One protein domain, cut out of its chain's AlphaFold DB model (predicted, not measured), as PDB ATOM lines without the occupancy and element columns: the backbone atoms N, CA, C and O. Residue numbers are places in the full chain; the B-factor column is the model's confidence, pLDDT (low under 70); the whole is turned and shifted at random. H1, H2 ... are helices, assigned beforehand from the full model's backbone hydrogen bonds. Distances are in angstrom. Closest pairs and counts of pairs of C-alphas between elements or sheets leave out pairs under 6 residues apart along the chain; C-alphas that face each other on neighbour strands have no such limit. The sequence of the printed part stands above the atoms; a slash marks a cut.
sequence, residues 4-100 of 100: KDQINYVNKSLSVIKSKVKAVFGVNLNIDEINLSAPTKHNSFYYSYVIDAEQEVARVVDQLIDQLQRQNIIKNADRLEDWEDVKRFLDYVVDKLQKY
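AT A GLANCE: This is residues 4 to 100 of the 100 residues of an uncharacterized protein of Lactobacillus reuteri (UniProt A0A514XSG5). Three helices that run the same way form a bundle, with the longest, H2, to one side of the more closely packed pair H1 and H3, and two long links run back along the bundle to join the end of each helix to the beginning of the next. At one end residues 40 to 45 stick out, of which 44 and 45 belong to H2. The printed part has 97 residues, with three named helices in the order H1, H2, H3 and no named strand, and its class is all helix. It is compact, with a radius of gyration of the C-alphas of 14.4 A, and only just elongated, with spans of 46 by 23 by 19 A.

IN THESE COORDINATES: H2, residues 44 to 70, is 39.5 A long from first to last C-alpha and begins at C-alpha 44 at (109.186, 124.975, 116.128). H1, residues 4 to 25, is 31.0 A long and begins at C-alpha 4 at (120.541, 128.403, 104.201). H3, residues 83 to 99, is 24.7 A long and ends at C-alpha 99 at (134.776, 120.252, 79.424).

HOW THE PARTS SIT: H2 and H1 only just touch, with 3 pairs of C-alphas within 8 A, through residues 53 to 57 of H2 and 7 to 10 of H1. Their closest C-alphas, of Val 57 and Ile 7, are 6.8 A apart, and they run the same way at a shallow tilt of 15 degrees. H1 and H3 touch, with the closest C-alphas, of Ile 17 and Val 94, 6.1 A apart, at a shallow tilt of 26 degrees, the same way. H2 and H3 are close but not clearly touching; their closest C-alphas, of Val 61 and Val 86, are 7.5 A apart. In H1, H2 and H3 every O i to N i+4 pair is within hydrogen-bond range.

THE WHOLE: The two C-alphas farthest apart, of Asn 43 and Tyr 100, are 46.5 A apart. The printed part has no cut. The links H1 to H2, 18 residues, and H2 to H3, 12 residues, are long. The mean pLDDT of the printed part is 88.5, and residues 41 to 44 are under 70.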
ATOM      1  N   LYS A   4     120.395 127.173 104.988       88.56
ATOM      2  CA  LYS A   4     120.541 128.403 104.201       88.56
ATOM      3  C   LYS A   4     121.752 128.337 103.268       88.56
ATOM      4  O   LYS A   4     121.660 128.752 102.115       88.56
ATOM      5  N   ASP A   5     122.879 127.816 103.751       90.38
ATOM      6  CA  ASP A   5     124.079 127.637 102.928       90.38
ATOM      7  C   ASP A   5     123.844 126.597 101.825       90.38
ATOM      8  O   ASP A   5     124.289 126.799 100.696       90.38
ATOM      9  N   GLN A   6     123.102 125.526 102.130       91.25
ATOM     10  CA  GLN A   6     122.710 124.504 101.155       91.25
ATOM     11  C   GLN A   6     121.836 125.097 100.041       91.25
ATOM     12  O   GLN A   6     122.168 124.945  98.867       91.25
ATOM     13  N   ILE A   7     120.790 125.856 100.391       92.75
ATOM     14  CA  ILE A   7     119.930 126.567  99.425       92.75
ATOM     15  C   ILE A   7     120.756 127.510  98.540       92.75
ATOM     16  O   ILE A   7     120.643 127.481  97.314       92.75
ATOM     17  N   ASN A   8     121.622 128.327  99.148       93.56
ATOM     18  CA  ASN A   8     122.474 129.260  98.409       93.56
ATOM     19  C   ASN A   8     123.398 128.534  97.428       93.56
ATOM     20  O   ASN A   8     123.596 128.999  96.304       93.56
ATOM     21  N   TYR A   9     123.966 127.404  97.848       94.69
ATOM     22  CA  TYR A   9     124.820 126.589  96.996       94.69
ATOM     23  C   TYR A   9     124.033 126.012  95.812       94.69
ATOM     24  O   TYR A   9     124.476 126.159  94.673       94.69
ATOM     25  N   VAL A  10     122.845 125.442  96.045       94.25
ATOM     26  CA  VAL A  10     121.984 124.900  94.980       94.25
ATOM     27  C   VAL A  10     121.601 125.986  93.976       94.25
ATOM     28  O   VAL A  10     121.816 125.799  92.781       94.25
ATOM     29  N   ASN A  11     121.117 127.145  94.436       95.19
ATOM     30  CA  ASN A  11     120.730 128.249  93.550       95.19
ATOM     31  C   ASN A  11     121.920 128.759  92.721       95.19
ATOM     32  O   ASN A  11     121.802 128.963  91.510       95.19
ATOM     33  N   LYS A  12     123.100 128.896  93.341       95.44
ATOM     34  CA  LYS A  12     124.323 129.294  92.632       95.44
ATOM     35  C   LYS A  12     124.712 128.266  91.565       95.44
ATOM     36  O   LYS A  12     124.976 128.651  90.426       95.44
ATOM     37  N   SER A  13     124.729 126.980  91.911       94.88
ATOM     38  CA  SER A  13     125.047 125.901  90.970       94.88
ATOM     39  C   SER A  13     124.028 125.829  89.833       94.88
ATOM     40  O   SER A  13     124.420 125.746  88.672       94.88
ATOM     41  N   LEU A  14     122.734 125.972  90.128       94.69
ATOM     42  CA  LEU A  14     121.665 126.000  89.130       94.69
ATOM     43  C   LEU A  14     121.847 127.152  88.134       94.69
ATOM     44  O   LEU A  14     121.729 126.945  86.927       94.69
ATOM     45  N   SER A  15     122.177 128.350  88.621       95.19
ATOM     46  CA  SER A  15     122.458 129.517  87.778       95.19
ATOM     47  C   SER A  15     123.634 129.263  86.823       95.19
ATOM     48  O   SER A  15     123.531 129.499  85.614       95.19
ATOM     49  N   VAL A  16     124.727 128.685  87.336       95.06
ATOM     50  CA  VAL A  16     125.899 128.306  86.528       95.06
ATOM     51  C   VAL A  16     125.533 127.256  85.477       95.06
ATOM     52  O   VAL A  16     125.885 127.416  84.307       95.06
ATOM     53  N   ILE A  17     124.808 126.207  85.872       93.94
ATOM     54  CA  ILE A  17     124.402 125.114  84.983       93.94
ATOM     55  C   ILE A  17     123.485 125.635  83.875       93.94
ATOM     56  O   ILE A  17     123.767 125.388  82.706       93.94
ATOM     57  N   LYS A  18     122.451 126.421  84.201       94.62
ATOM     58  CA  LYS A  18     121.560 127.061  83.214       94.62
ATOM     59  C   LYS A  18     122.339 127.869  82.181       94.62
ATOM     60  O   LYS A  18     122.121 127.711  80.981       94.62
ATOM     61  N   SER A  19     123.253 128.720  82.650       94.69
ATOM     62  CA  SER A  19     124.076 129.567  81.786       94.69
ATOM     63  C   SER A  19     124.938 128.729  80.838       94.69
ATOM     64  O   SER A  19     124.936 128.952  79.626       94.69
ATOM     65  N   LYS A  20     125.612 127.698  81.366       93.38
ATOM     66  CA  LYS A  20     126.469 126.809  80.573       93.38
ATOM     67  C   LYS A  20     125.686 125.943  79.597       93.38
ATOM     68  O   LYS A  20     126.078 125.848  78.442       93.38
ATOM     69  N   VAL A  21     124.574 125.351  80.022       93.31
ATOM     70  CA  VAL A  21     123.736 124.524  79.146       93.31
ATOM     71  C   VAL A  21     123.196 125.345  77.980       93.31
ATOM     72  O   VAL A  21     123.241 124.889  76.839       93.31
ATOM     73  N   LYS A  22     122.782 126.590  78.233       93.69
ATOM     74  CA  LYS A  22     122.380 127.510  77.170       93.69
ATOM     75  C   LYS A  22     123.531 127.843  76.225       93.69
ATOM     76  O   LYS A  22     123.329 127.843  75.017       93.69
ATOM     77  N   ALA A  23     124.719 128.126  76.757       91.81
ATOM     78  CA  ALA A  23     125.881 128.484  75.949       91.81
ATOM     79  C   ALA A  23     126.386 127.322  75.074       91.81
ATOM     80  O   ALA A  23     126.698 127.535  73.908       91.81
ATOM     81  N   VAL A  24     126.448 126.109  75.627       91.25
ATOM     82  CA  VAL A  24     127.018 124.927  74.961       91.25
ATOM     83  C   VAL A  24     125.997 124.238  74.055       91.25
ATOM     84  O   VAL A  24     126.322 123.860  72.935       91.25
ATOM     85  N   PHE A  25     124.756 124.078  74.520       91.06
ATOM     86  CA  PHE A  25     123.735 123.280  73.830       91.06
ATOM     87  C   PHE A  25     122.591 124.114  73.241       91.06
ATOM     88  O   PHE A  25     121.719 123.562  72.577       91.06
ATOM     89  N   GLY A  26     122.538 125.426  73.494       91.81
ATOM     90  CA  GLY A  26     121.426 126.276  73.049       91.81
ATOM     91  C   GLY A  26     120.102 126.020  73.780       91.81
ATOM     92  O   GLY A  26     119.064 126.531  73.362       91.81
ATOM     93  N   VAL A  27     120.113 125.241  74.867       91.56
ATOM     94  CA  VAL A  27     118.908 124.832  75.607       91.56
ATOM     95  C   VAL A  27     118.685 125.728  76.825       91.56
ATOM     96  O   VAL A  27     119.603 125.981  77.601       91.56
ATOM     97  N   ASN A  28     117.446 126.177  77.036       92.12
ATOM     98  CA  ASN A  28     117.055 126.872  78.263       92.12
ATOM     99  C   ASN A  28     116.453 125.862  79.252       92.12
ATOM    100  O   ASN A  28     115.437 125.238  78.946       92.12
ATOM    101  N   LEU A  29     117.070 125.712  80.427       90.31
ATOM    102  CA  LEU A  29     116.506 124.917  81.521       90.31
ATOM    103  C   LEU A  29     115.508 125.771  82.313       90.31
ATOM    104  O   LEU A  29     115.865 126.832  82.831       90.31
ATOM    105  N   ASN A  30     114.270 125.291  82.424       91.31
ATOM    106  CA  ASN A  30     113.168 125.985  83.091       91.31
ATOM    107  C   ASN A  30     112.962 125.378  84.479       91.31
ATOM    108  O   ASN A  30     112.141 124.479  84.652       91.31
ATOM    109  N   ILE A  31     113.778 125.803  85.436       91.88
ATOM    110  CA  ILE A  31     113.764 125.308  86.818       91.88
ATOM    111  C   ILE A  31     113.796 126.535  87.709       91.88
ATOM    112  O   ILE A  31     114.676 127.369  87.525       91.88
ATOM    113  N   ASP A  32     112.872 126.678  88.643       90.12
ATOM    114  CA  ASP A  32     112.860 127.848  89.518       90.12
ATOM    115  C   ASP A  32     113.912 127.733  90.626       90.12
ATOM    116  O   ASP A  32     114.305 126.639  91.031       90.12
ATOM    117  N   GLU A  33     114.407 128.881  91.081       90.50
ATOM    118  CA  GLU A  33     115.291 128.941  92.244       90.50
ATOM    119  C   GLU A  33     114.494 128.732  93.532       90.50
ATOM    120  O   GLU A  33     113.319 129.088  93.634       90.50
ATOM    121  N   ILE A  34     115.163 128.192  94.545       90.31
ATOM    122  CA  ILE A  34     114.577 127.976  95.862       90.31
ATOM    123  C   ILE A  34     114.475 129.330  96.561       90.31
ATOM    124  O   ILE A  34     115.494 129.931  96.913       90.31
ATOM    125  N   ASN A  35     113.249 129.800  96.780       87.12
ATOM    126  CA  ASN A  35     112.972 131.076  97.435       87.12
ATOM    127  C   ASN A  35     112.230 130.865  98.762       87.12
ATOM    128  O   ASN A  35     111.044 131.163  98.893       87.12
ATOM    129  N   LEU A  36     112.944 130.320  99.750       83.12
ATOM    130  CA  LEU A  36     112.433 130.108 101.104       83.12
ATOM    131  C   LEU A  36     113.081 131.086 102.081       83.12
ATOM    132  O   LEU A  36     114.303 131.141 102.233       83.12
ATOM    133  N   SER A  37     112.245 131.844 102.785       77.25
ATOM    134  CA  SER A  37     112.689 132.794 103.804       77.25
ATOM    135  C   SER A  37     112.725 132.132 105.176       77.25
ATOM    136  O   SER A  37     111.729 131.570 105.625       77.25
ATOM    137  N   ALA A  38     113.866 132.229 105.860       76.81
ATOM    138  CA  ALA A  38     113.990 131.739 107.228       76.81
ATOM    139  C   ALA A  38     113.048 132.510 108.176       76.81
ATOM    140  O   ALA A  38     112.968 133.742 108.096       76.81
ATOM    141  N   PRO A  39     112.364 131.823 109.108       75.12
ATOM    142  CA  PRO A  39     111.540 132.482 110.109       75.12
ATOM    143  C   PRO A  39     112.406 133.323 111.052       75.12
ATOM    144  O   PRO A  39     113.529 132.962 111.394       75.12
ATOM    145  N   THR A  40     111.860 134.439 111.535       72.69
ATOM    146  CA  THR A  40     112.590 135.398 112.386       72.69
ATOM    147  C   THR A  40     112.937 134.847 113.778       72.69
ATOM    148  O   THR A  40     113.750 135.434 114.485       72.69
ATOM    149  N   LYS A  41     112.312 133.741 114.207       68.62
ATOM    150  CA  LYS A  41     112.517 133.121 115.526       68.62
ATOM    151  C   LYS A  41     112.952 131.662 115.373       68.62
ATOM    152  O   LYS A  41     112.298 130.894 114.672       68.62
ATOM    153  N   HIS A  42     114.007 131.267 116.089       64.62
ATOM    154  CA  HIS A  42     114.432 129.869 116.220       64.62
ATOM    155  C   HIS A  42     113.544 129.137 117.236       64.62
ATOM    156  O   HIS A  42     113.832 129.096 118.429       64.62
ATOM    157  N   ASN A  43     112.421 128.606 116.770       64.56
ATOM    158  CA  ASN A  43     111.494 127.769 117.539       64.56
ATOM    159  C   ASN A  43     110.952 126.645 116.629       64.56
ATOM    160  O   ASN A  43     111.568 126.339 115.610       64.56
ATOM    161  N   SER A  44     109.816 126.024 116.955       66.25
ATOM    162  CA  SER A  44     109.186 124.975 116.128       66.25
ATOM    163  C   SER A  44     108.986 125.365 114.650       66.25
ATOM    164  O   SER A  44     109.028 124.496 113.777       66.25
ATOM    165  N   PHE A  45     108.854 126.661 114.341       73.62
ATOM    166  CA  PHE A  45     108.786 127.157 112.962       73.62
ATOM    167  C   PHE A  45     110.109 126.983 112.204       73.62
ATOM    168  O   PHE A  45     110.095 126.780 110.996       73.62
ATOM    169  N   TYR A  46     111.252 127.011 112.896       80.88
ATOM    170  CA  TYR A  46     112.559 126.780 112.279       80.88
ATOM    171  C   TYR A  46     112.755 125.318 111.866       80.88
ATOM    172  O   TYR A  46     113.296 125.062 110.800       80.88
ATOM    173  N   TYR A  47     112.288 124.360 112.672       82.31
ATOM    174  CA  TYR A  47     112.342 122.943 112.297       82.31
ATOM    175  C   TYR A  47     111.488 122.657 111.054       82.31
ATOM    176  O   TYR A  47     111.953 121.998 110.131       82.31
ATOM    177  N   SER A  48     110.282 123.232 111.001       85.19
ATOM    178  CA  SER A  48     109.411 123.134 109.819       85.19
ATOM    179  C   SER A  48     110.077 123.757 108.588       85.19
ATOM    180  O   SER A  48     110.144 123.125 107.545       85.19
ATOM    181  N   TYR A  49     110.691 124.937 108.745       86.56
ATOM    182  CA  TYR A  49     111.466 125.585 107.684       86.56
ATOM    183  C   TYR A  49     112.611 124.715 107.145       86.56
ATOM    184  O   TYR A  49     112.843 124.703 105.941       86.56
ATOM    185  N   VAL A  50     113.334 123.997 108.015       87.75
ATOM    186  CA  VAL A  50     114.406 123.088 107.577       87.75
ATOM    187  C   VAL A  50     113.831 121.958 106.724       87.75
ATOM    188  O   VAL A  50     114.360 121.710 105.647       87.75
ATOM    189  N   ILE A  51     112.734 121.329 107.158       88.62
ATOM    190  CA  ILE A  51     112.073 120.258 106.396       88.62
ATOM    191  C   ILE A  51     111.584 120.773 105.041       88.62
ATOM    192  O   ILE A  51     111.869 120.155 104.016       88.62
ATOM    193  N   ASP A  52     110.879 121.906 105.027       89.38
ATOM    194  CA  ASP A  52     110.358 122.508 103.797       89.38
ATOM    195  C   ASP A  52     111.503 122.821 102.824       89.38
ATOM    196  O   ASP A  52     111.407 122.573 101.622       89.38
ATOM    197  N   ALA A  53     112.626 123.320 103.345       90.25
ATOM    198  CA  ALA A  53     113.806 123.604 102.549       90.25
ATOM    199  C   ALA A  53     114.499 122.349 102.013       90.25
ATOM    200  O   ALA A  53     114.907 122.352 100.855       90.25
ATOM    201  N   GLU A  54     114.621 121.281 102.800       90.31
ATOM    202  CA  GLU A  54     115.185 120.010 102.329       90.31
ATOM    203  C   GLU A  54     114.325 119.394 101.219       90.31
ATOM    204  O   GLU A  54     114.855 118.960 100.194       90.31
ATOM    205  N   GLN A  55     112.999 119.421 101.378       91.19
ATOM    206  CA  GLN A  55     112.064 118.954 100.353       91.19
ATOM    207  C   GLN A  55     112.167 119.783  99.071       91.19
ATOM    208  O   GLN A  55     112.183 119.226  97.973       91.19
ATOM    209  N   GLU A  56     112.279 121.103  99.199       91.75
ATOM    210  CA  GLU A  56     112.380 121.999  98.051       91.75
ATOM    211  C   GLU A  56     113.729 121.867  97.327       91.75
ATOM    212  O   GLU A  56     113.774 121.880  96.095       91.75
ATOM    213  N   VAL A  57     114.823 121.653  98.070       91.75
ATOM    214  CA  VAL A  57     116.133 121.294  97.503       91.75
ATOM    215  C   VAL A  57     116.031 120.012  96.689       91.75
ATOM    216  O   VAL A  57     116.421 120.014  95.520       91.75
ATOM    217  N   ALA A  58     115.481 118.942  97.271       91.44
ATOM    218  CA  ALA A  58     115.316 117.669  96.577       91.44
ATOM    219  C   ALA A  58     114.483 117.842  95.297       91.44
ATOM    220  O   ALA A  58     114.924 117.467  94.214       91.44
ATOM    221  N   ARG A  59     113.340 118.534  95.394       93.06
ATOM    222  CA  ARG A  59     112.449 118.818  94.261       93.06
ATOM    223  C   ARG A  59     113.165 119.540  93.115       93.06
ATOM    224  O   ARG A  59     112.994 119.170  91.954       93.06
ATOM    225  N   VAL A  60     113.937 120.587  93.412       93.81
ATOM    226  CA  VAL A  60     114.662 121.373  92.396       93.81
ATOM    227  C   VAL A  60     115.780 120.558  91.748       93.81
ATOM    228  O   VAL A  60     115.987 120.649  90.536       93.81
ATOM    229  N   VAL A  61     116.489 119.743  92.529       93.56
ATOM    230  CA  VAL A  61     117.560 118.883  92.014       93.56
ATOM    231  C   VAL A  61     116.995 117.762  91.141       93.56
ATOM    232  O   VAL A  61     117.529 117.522  90.059       93.56
ATOM    233  N   ASP A  62     115.876 117.153  91.527       92.19
ATOM    234  CA  ASP A  62     115.186 116.149  90.711       92.19
ATOM    235  C   ASP A  62     114.716 116.745  89.375       92.19
ATOM    236  O   ASP A  62     114.953 116.174  88.310       92.19
ATOM    237  N   GLN A  63     114.141 117.953  89.393       93.81
ATOM    238  CA  GLN A  63     113.785 118.670  88.162       93.81
ATOM    239  C   GLN A  63     114.998 118.941  87.266       93.81
ATOM    240  O   GLN A  63     114.892 118.873  86.037       93.81
ATOM    241  N   LEU A  64     116.148 119.254  87.865       94.25
ATOM    242  CA  LEU A  64     117.394 119.436  87.133       94.25
ATOM    243  C   LEU A  64     117.856 118.137  86.477       94.25
ATOM    244  O   LEU A  64     118.160 118.148  85.284       94.25
ATOM    245  N   ILE A  65     117.878 117.034  87.225       93.44
ATOM    246  CA  ILE A  65     118.224 115.705  86.711       93.44
ATOM    247  C   ILE A  65     117.339 115.363  85.514       93.44
ATOM    248  O   ILE A  65     117.860 115.072  84.434       93.44
ATOM    249  N   ASP A  66     116.023 115.477  85.678       92.88
ATOM    250  CA  ASP A  66     115.039 115.167  84.645       92.88
ATOM    251  C   ASP A  66     115.278 115.970  83.366       92.88
ATOM    252  O   ASP A  66     115.276 115.420  82.261       92.88
ATOM    253  N   GLN A  67     115.494 117.285  83.482       93.19
ATOM    254  CA  GLN A  67     115.725 118.121  82.306       93.19
ATOM    255  C   GLN A  67     117.059 117.800  81.634       93.19
ATOM    256  O   GLN A  67     117.106 117.690  80.410       93.19
ATOM    257  N   LEU A  68     118.134 117.593  82.397       92.31
ATOM    258  CA  LEU A  68     119.433 117.239  81.827       92.31
ATOM    259  C   LEU A  68     119.407 115.864  81.140       92.31
ATOM    260  O   LEU A  68     120.035 115.703  80.091       92.31
ATOM    261  N   GLN A  69     118.669 114.892  81.686       92.44
ATOM    262  CA  GLN A  69     118.483 113.570  81.079       92.44
ATOM    263  C   GLN A  69     117.645 113.638  79.801       92.44
ATOM    264  O   GLN A  69     118.045 113.080  78.781       92.44
ATOM    265  N   ARG A  70     116.520 114.369  79.807       91.44
ATOM    266  CA  ARG A  70     115.674 114.559  78.609       91.44
ATOM    267  C   ARG A  70     116.434 115.200  77.452       91.44
ATOM    268  O   ARG A  70     116.150 114.911  76.295       91.44
ATOM    269  N   GLN A  71     117.405 116.052  77.768       89.88
ATOM    270  CA  GLN A  71     118.276 116.708  76.792       89.88
ATOM    271  C   GLN A  71     119.525 115.876  76.450       89.88
ATOM    272  O   GLN A  71     120.394 116.348  75.723       89.88
ATOM    273  N   ASN A  72     119.636 114.641  76.960       89.12
ATOM    274  CA  ASN A  72     120.785 113.742  76.800       89.12
ATOM    275  C   ASN A  72     122.141 114.348  77.229       89.12
ATOM    276  O   ASN A  72     123.197 113.906  76.775       89.12
ATOM    277  N   ILE A  73     122.136 115.344  78.123       88.38
ATOM    278  CA  ILE A  73     123.353 116.007  78.628       88.38
ATOM    279  C   ILE A  73     124.038 115.121  79.677       88.38
ATOM    280  O   ILE A  73     125.265 114.965  79.699       88.38
ATOM    281  N   ILE A  74     123.244 114.499  80.546       88.25
ATOM    282  CA  ILE A  74     123.695 113.475  81.491       88.25
ATOM    283  C   ILE A  74     123.002 112.149  81.184       88.25
ATOM    284  O   ILE A  74     121.898 112.124  80.648       88.25
ATOM    285  N   LYS A  75     123.670 111.045  81.516       81.56
ATOM    286  CA  LYS A  75     123.045 109.716  81.537       81.56
ATOM    287  C   LYS A  75     122.397 109.511  82.908       81.56
ATOM    288  O   LYS A  75     122.716 110.281  83.811       81.56
ATOM    289  N   ASN A  76     121.509 108.515  83.022       74.25
ATOM    290  CA  ASN A  76     120.800 108.128  84.250       74.25
ATOM    291  C   ASN A  76     121.594 108.496  85.510       74.25
ATOM    292  O   ASN A  76     122.711 108.017  85.696       74.25
ATOM    293  N   ALA A  77     121.028 109.396  86.306       77.06
ATOM    294  CA  ALA A  77     121.593 109.810  87.576       77.06
ATOM    295  C   ALA A  77     121.084 108.842  88.639       77.06
ATOM    296  O   ALA A  77     119.902 108.485  88.630       77.06
ATOM    297  N   ASP A  78     121.982 108.412  89.519       77.94
ATOM    298  CA  ASP A  78     121.601 107.623  90.681       77.94
ATOM    299  C   ASP A  78     120.708 108.448  91.612       77.94
ATOM    300  O   ASP A  78     120.713 109.685  91.594       77.94
ATOM    301  N   ARG A  79     119.920 107.746  92.428       78.00
ATOM    302  CA  ARG A  79     119.101 108.383  93.455       78.00
ATOM    303  C   ARG A  79     120.020 109.093  94.449       78.00
ATOM    304  O   ARG A  79     120.930 108.473  94.987       78.00
ATOM    305  N   LEU A  80     119.758 110.373  94.694       88.00
ATOM    306  CA  LEU A  80     120.500 111.172  95.666       88.00
ATOM    307  C   LEU A  80     119.863 110.969  97.044       88.00
ATOM    308  O   LEU A  80     118.691 111.300  97.231       88.00
ATOM    309  N   GLU A  81     120.597 110.366  97.981       84.69
ATOM    310  CA  GLU A  81     120.052 109.998  99.299       84.69
ATOM    311  C   GLU A  81     120.296 111.072 100.358       84.69
ATOM    312  O   GLU A  81     119.475 111.255 101.258       84.69
ATOM    313  N   ASP A  82     121.407 111.798 100.240       89.38
ATOM    314  CA  ASP A  82     121.797 112.826 101.191       89.38
ATOM    315  C   ASP A  82     122.327 114.103 100.523       89.38
ATOM    316  O   ASP A  82     122.470 114.231  99.302       89.38
ATOM    317  N   TRP A  83     122.611 115.098 101.362       89.62
ATOM    318  CA  TRP A  83     123.139 116.379 100.916       89.62
ATOM    319  C   TRP A  83     124.503 116.265 100.205       89.62
ATOM    320  O   TRP A  83     124.779 117.025  99.272       89.62
ATOM    321  N   GLU A  84     125.386 115.370 100.642       91.56
ATOM    322  CA  GLU A  84     126.716 115.267 100.041       91.56
ATOM    323  C   GLU A  84     126.637 114.641  98.645       91.56
ATOM    324  O   GLU A  84     127.437 114.994  97.776       91.56
ATOM    325  N   ASP A  85     125.663 113.766  98.404       91.25
ATOM    326  CA  ASP A  85     125.343 113.262  97.069       91.25
ATOM    327  C   ASP A  85     124.797 114.374  96.167       91.25
ATOM    328  O   ASP A  85     125.281 114.540  95.046       91.25
ATOM    329  N   VAL A  86     123.875 115.207  96.670       92.00
ATOM    330  CA  VAL A  86     123.381 116.400  95.951       92.00
ATOM    331  C   VAL A  86     124.532 117.314  95.547       92.00
ATOM    332  O   VAL A  86     124.644 117.718  94.387       92.00
ATOM    333  N   LYS A  87     125.421 117.625  96.490       93.75
ATOM    334  CA  LYS A  87     126.581 118.481  96.243       93.75
ATOM    335  C   LYS A  87     127.515 117.869  95.196       93.75
ATOM    336  O   LYS A  87     127.855 118.540  94.223       93.75
ATOM    337  N   ARG A  88     127.879 116.591  95.351       92.94
ATOM    338  CA  ARG A  88     128.732 115.866  94.394       92.94
ATOM    339  C   ARG A  88     128.117 115.822  93.000       92.94
ATOM    340  O   ARG A  88     128.835 116.017  92.021       92.94
ATOM    341  N   PHE A  89     126.807 115.612  92.903       93.88
ATOM    342  CA  PHE A  89     126.090 115.632  91.635       93.88
ATOM    343  C   PHE A  89     126.157 117.010  90.962       93.88
ATOM    344  O   PHE A  89     126.520 117.100  89.788       93.88
ATOM    345  N   LEU A  90     125.866 118.089  91.693       94.50
ATOM    346  CA  LEU A  90     125.920 119.448  91.147       94.50
ATOM    347  C   LEU A  90     127.337 119.828  90.692       94.50
ATOM    348  O   LEU A  90     127.495 120.329  89.577       94.50
ATOM    349  N   ASP A  91     128.359 119.543  91.504       94.00
ATOM    350  CA  ASP A  91     129.764 119.771  91.141       94.00
ATOM    351  C   ASP A  91     130.157 118.967  89.890       94.00
ATOM    352  O   ASP A  91     130.762 119.516  88.966       94.00
ATOM    353  N   TYR A  92     129.759 117.691  89.814       92.69
ATOM    354  CA  TYR A  92     129.986 116.844  88.640       92.69
ATOM    355  C   TYR A  92     129.362 117.440  87.375       92.69
ATOM    356  O   TYR A  92     130.017 117.494  86.333       92.69
ATOM    357  N   VAL A  93     128.112 117.907  87.443       92.25
ATOM    358  CA  VAL A  93     127.442 118.522  86.290       92.25
ATOM    359  C   VAL A  93     128.172 119.795  85.865       92.25
ATOM    360  O   VAL A  93     128.408 119.984  84.672       92.25
ATOM    361  N   VAL A  94     128.572 120.650  86.811       92.81
ATOM    362  CA  VAL A  94     129.324 121.877  86.508       92.81
ATOM    363  C   VAL A  94     130.661 121.561  85.833       92.81
ATOM    364  O   VAL A  94     130.949 122.153  84.791       92.81
ATOM    365  N   ASP A  95     131.449 120.630  86.377       91.81
ATOM    366  CA  ASP A  95     132.740 120.213  85.804       91.81
ATOM    367  C   ASP A  95     132.563 119.591  84.413       91.81
ATOM    368  O   ASP A  95     133.267 119.938  83.463       91.81
ATOM    369  N   LYS A  96     131.559 118.724  84.244       88.69
ATOM    370  CA  LYS A  96     131.259 118.115  82.947       88.69
ATOM    371  C   LYS A  96     130.930 119.178  81.896       88.69
ATOM    372  O   LYS A  96     131.465 119.130  80.794       88.69
ATOM    373  N   LEU A  97     130.098 120.160  82.244       89.31
ATOM    374  CA  LEU A  97     129.735 121.283  81.372       89.31
ATOM    375  C   LEU A  97     130.886 122.263  81.103       89.31
ATOM    376  O   LEU A  97     130.773 123.087  80.203       89.31
ATOM    377  N   GLN A  98     131.965 122.236  81.885       86.69
ATOM    378  CA  GLN A  98     133.178 123.012  81.607       86.69
ATOM    379  C   GLN A  98     134.090 122.347  80.571       86.69
ATOM    380  O   GLN A  98     134.930 123.035  79.997       86.69
ATOM    381  N   LYS A  99     133.951 121.035  80.357       83.19
ATOM    382  CA  LYS A  99     134.776 120.252  79.424       83.19
ATOM    383  C   LYS A  99     134.193 120.149  78.012       83.19
ATOM    384  O   LYS A  99     134.919 119.723  77.117       83.19
ATOM    385  N   TYR A 100     132.910 120.473  77.837       78.19
ATOM    386  CA  TYR A 100     132.280 120.637  76.522       78.19
ATOM    387  C   TYR A 100     132.656 121.987  75.913       78.19
ATOM    388  O   TYR A 100     132.910 122.005  74.691       78.19
TER     389      TYR A 100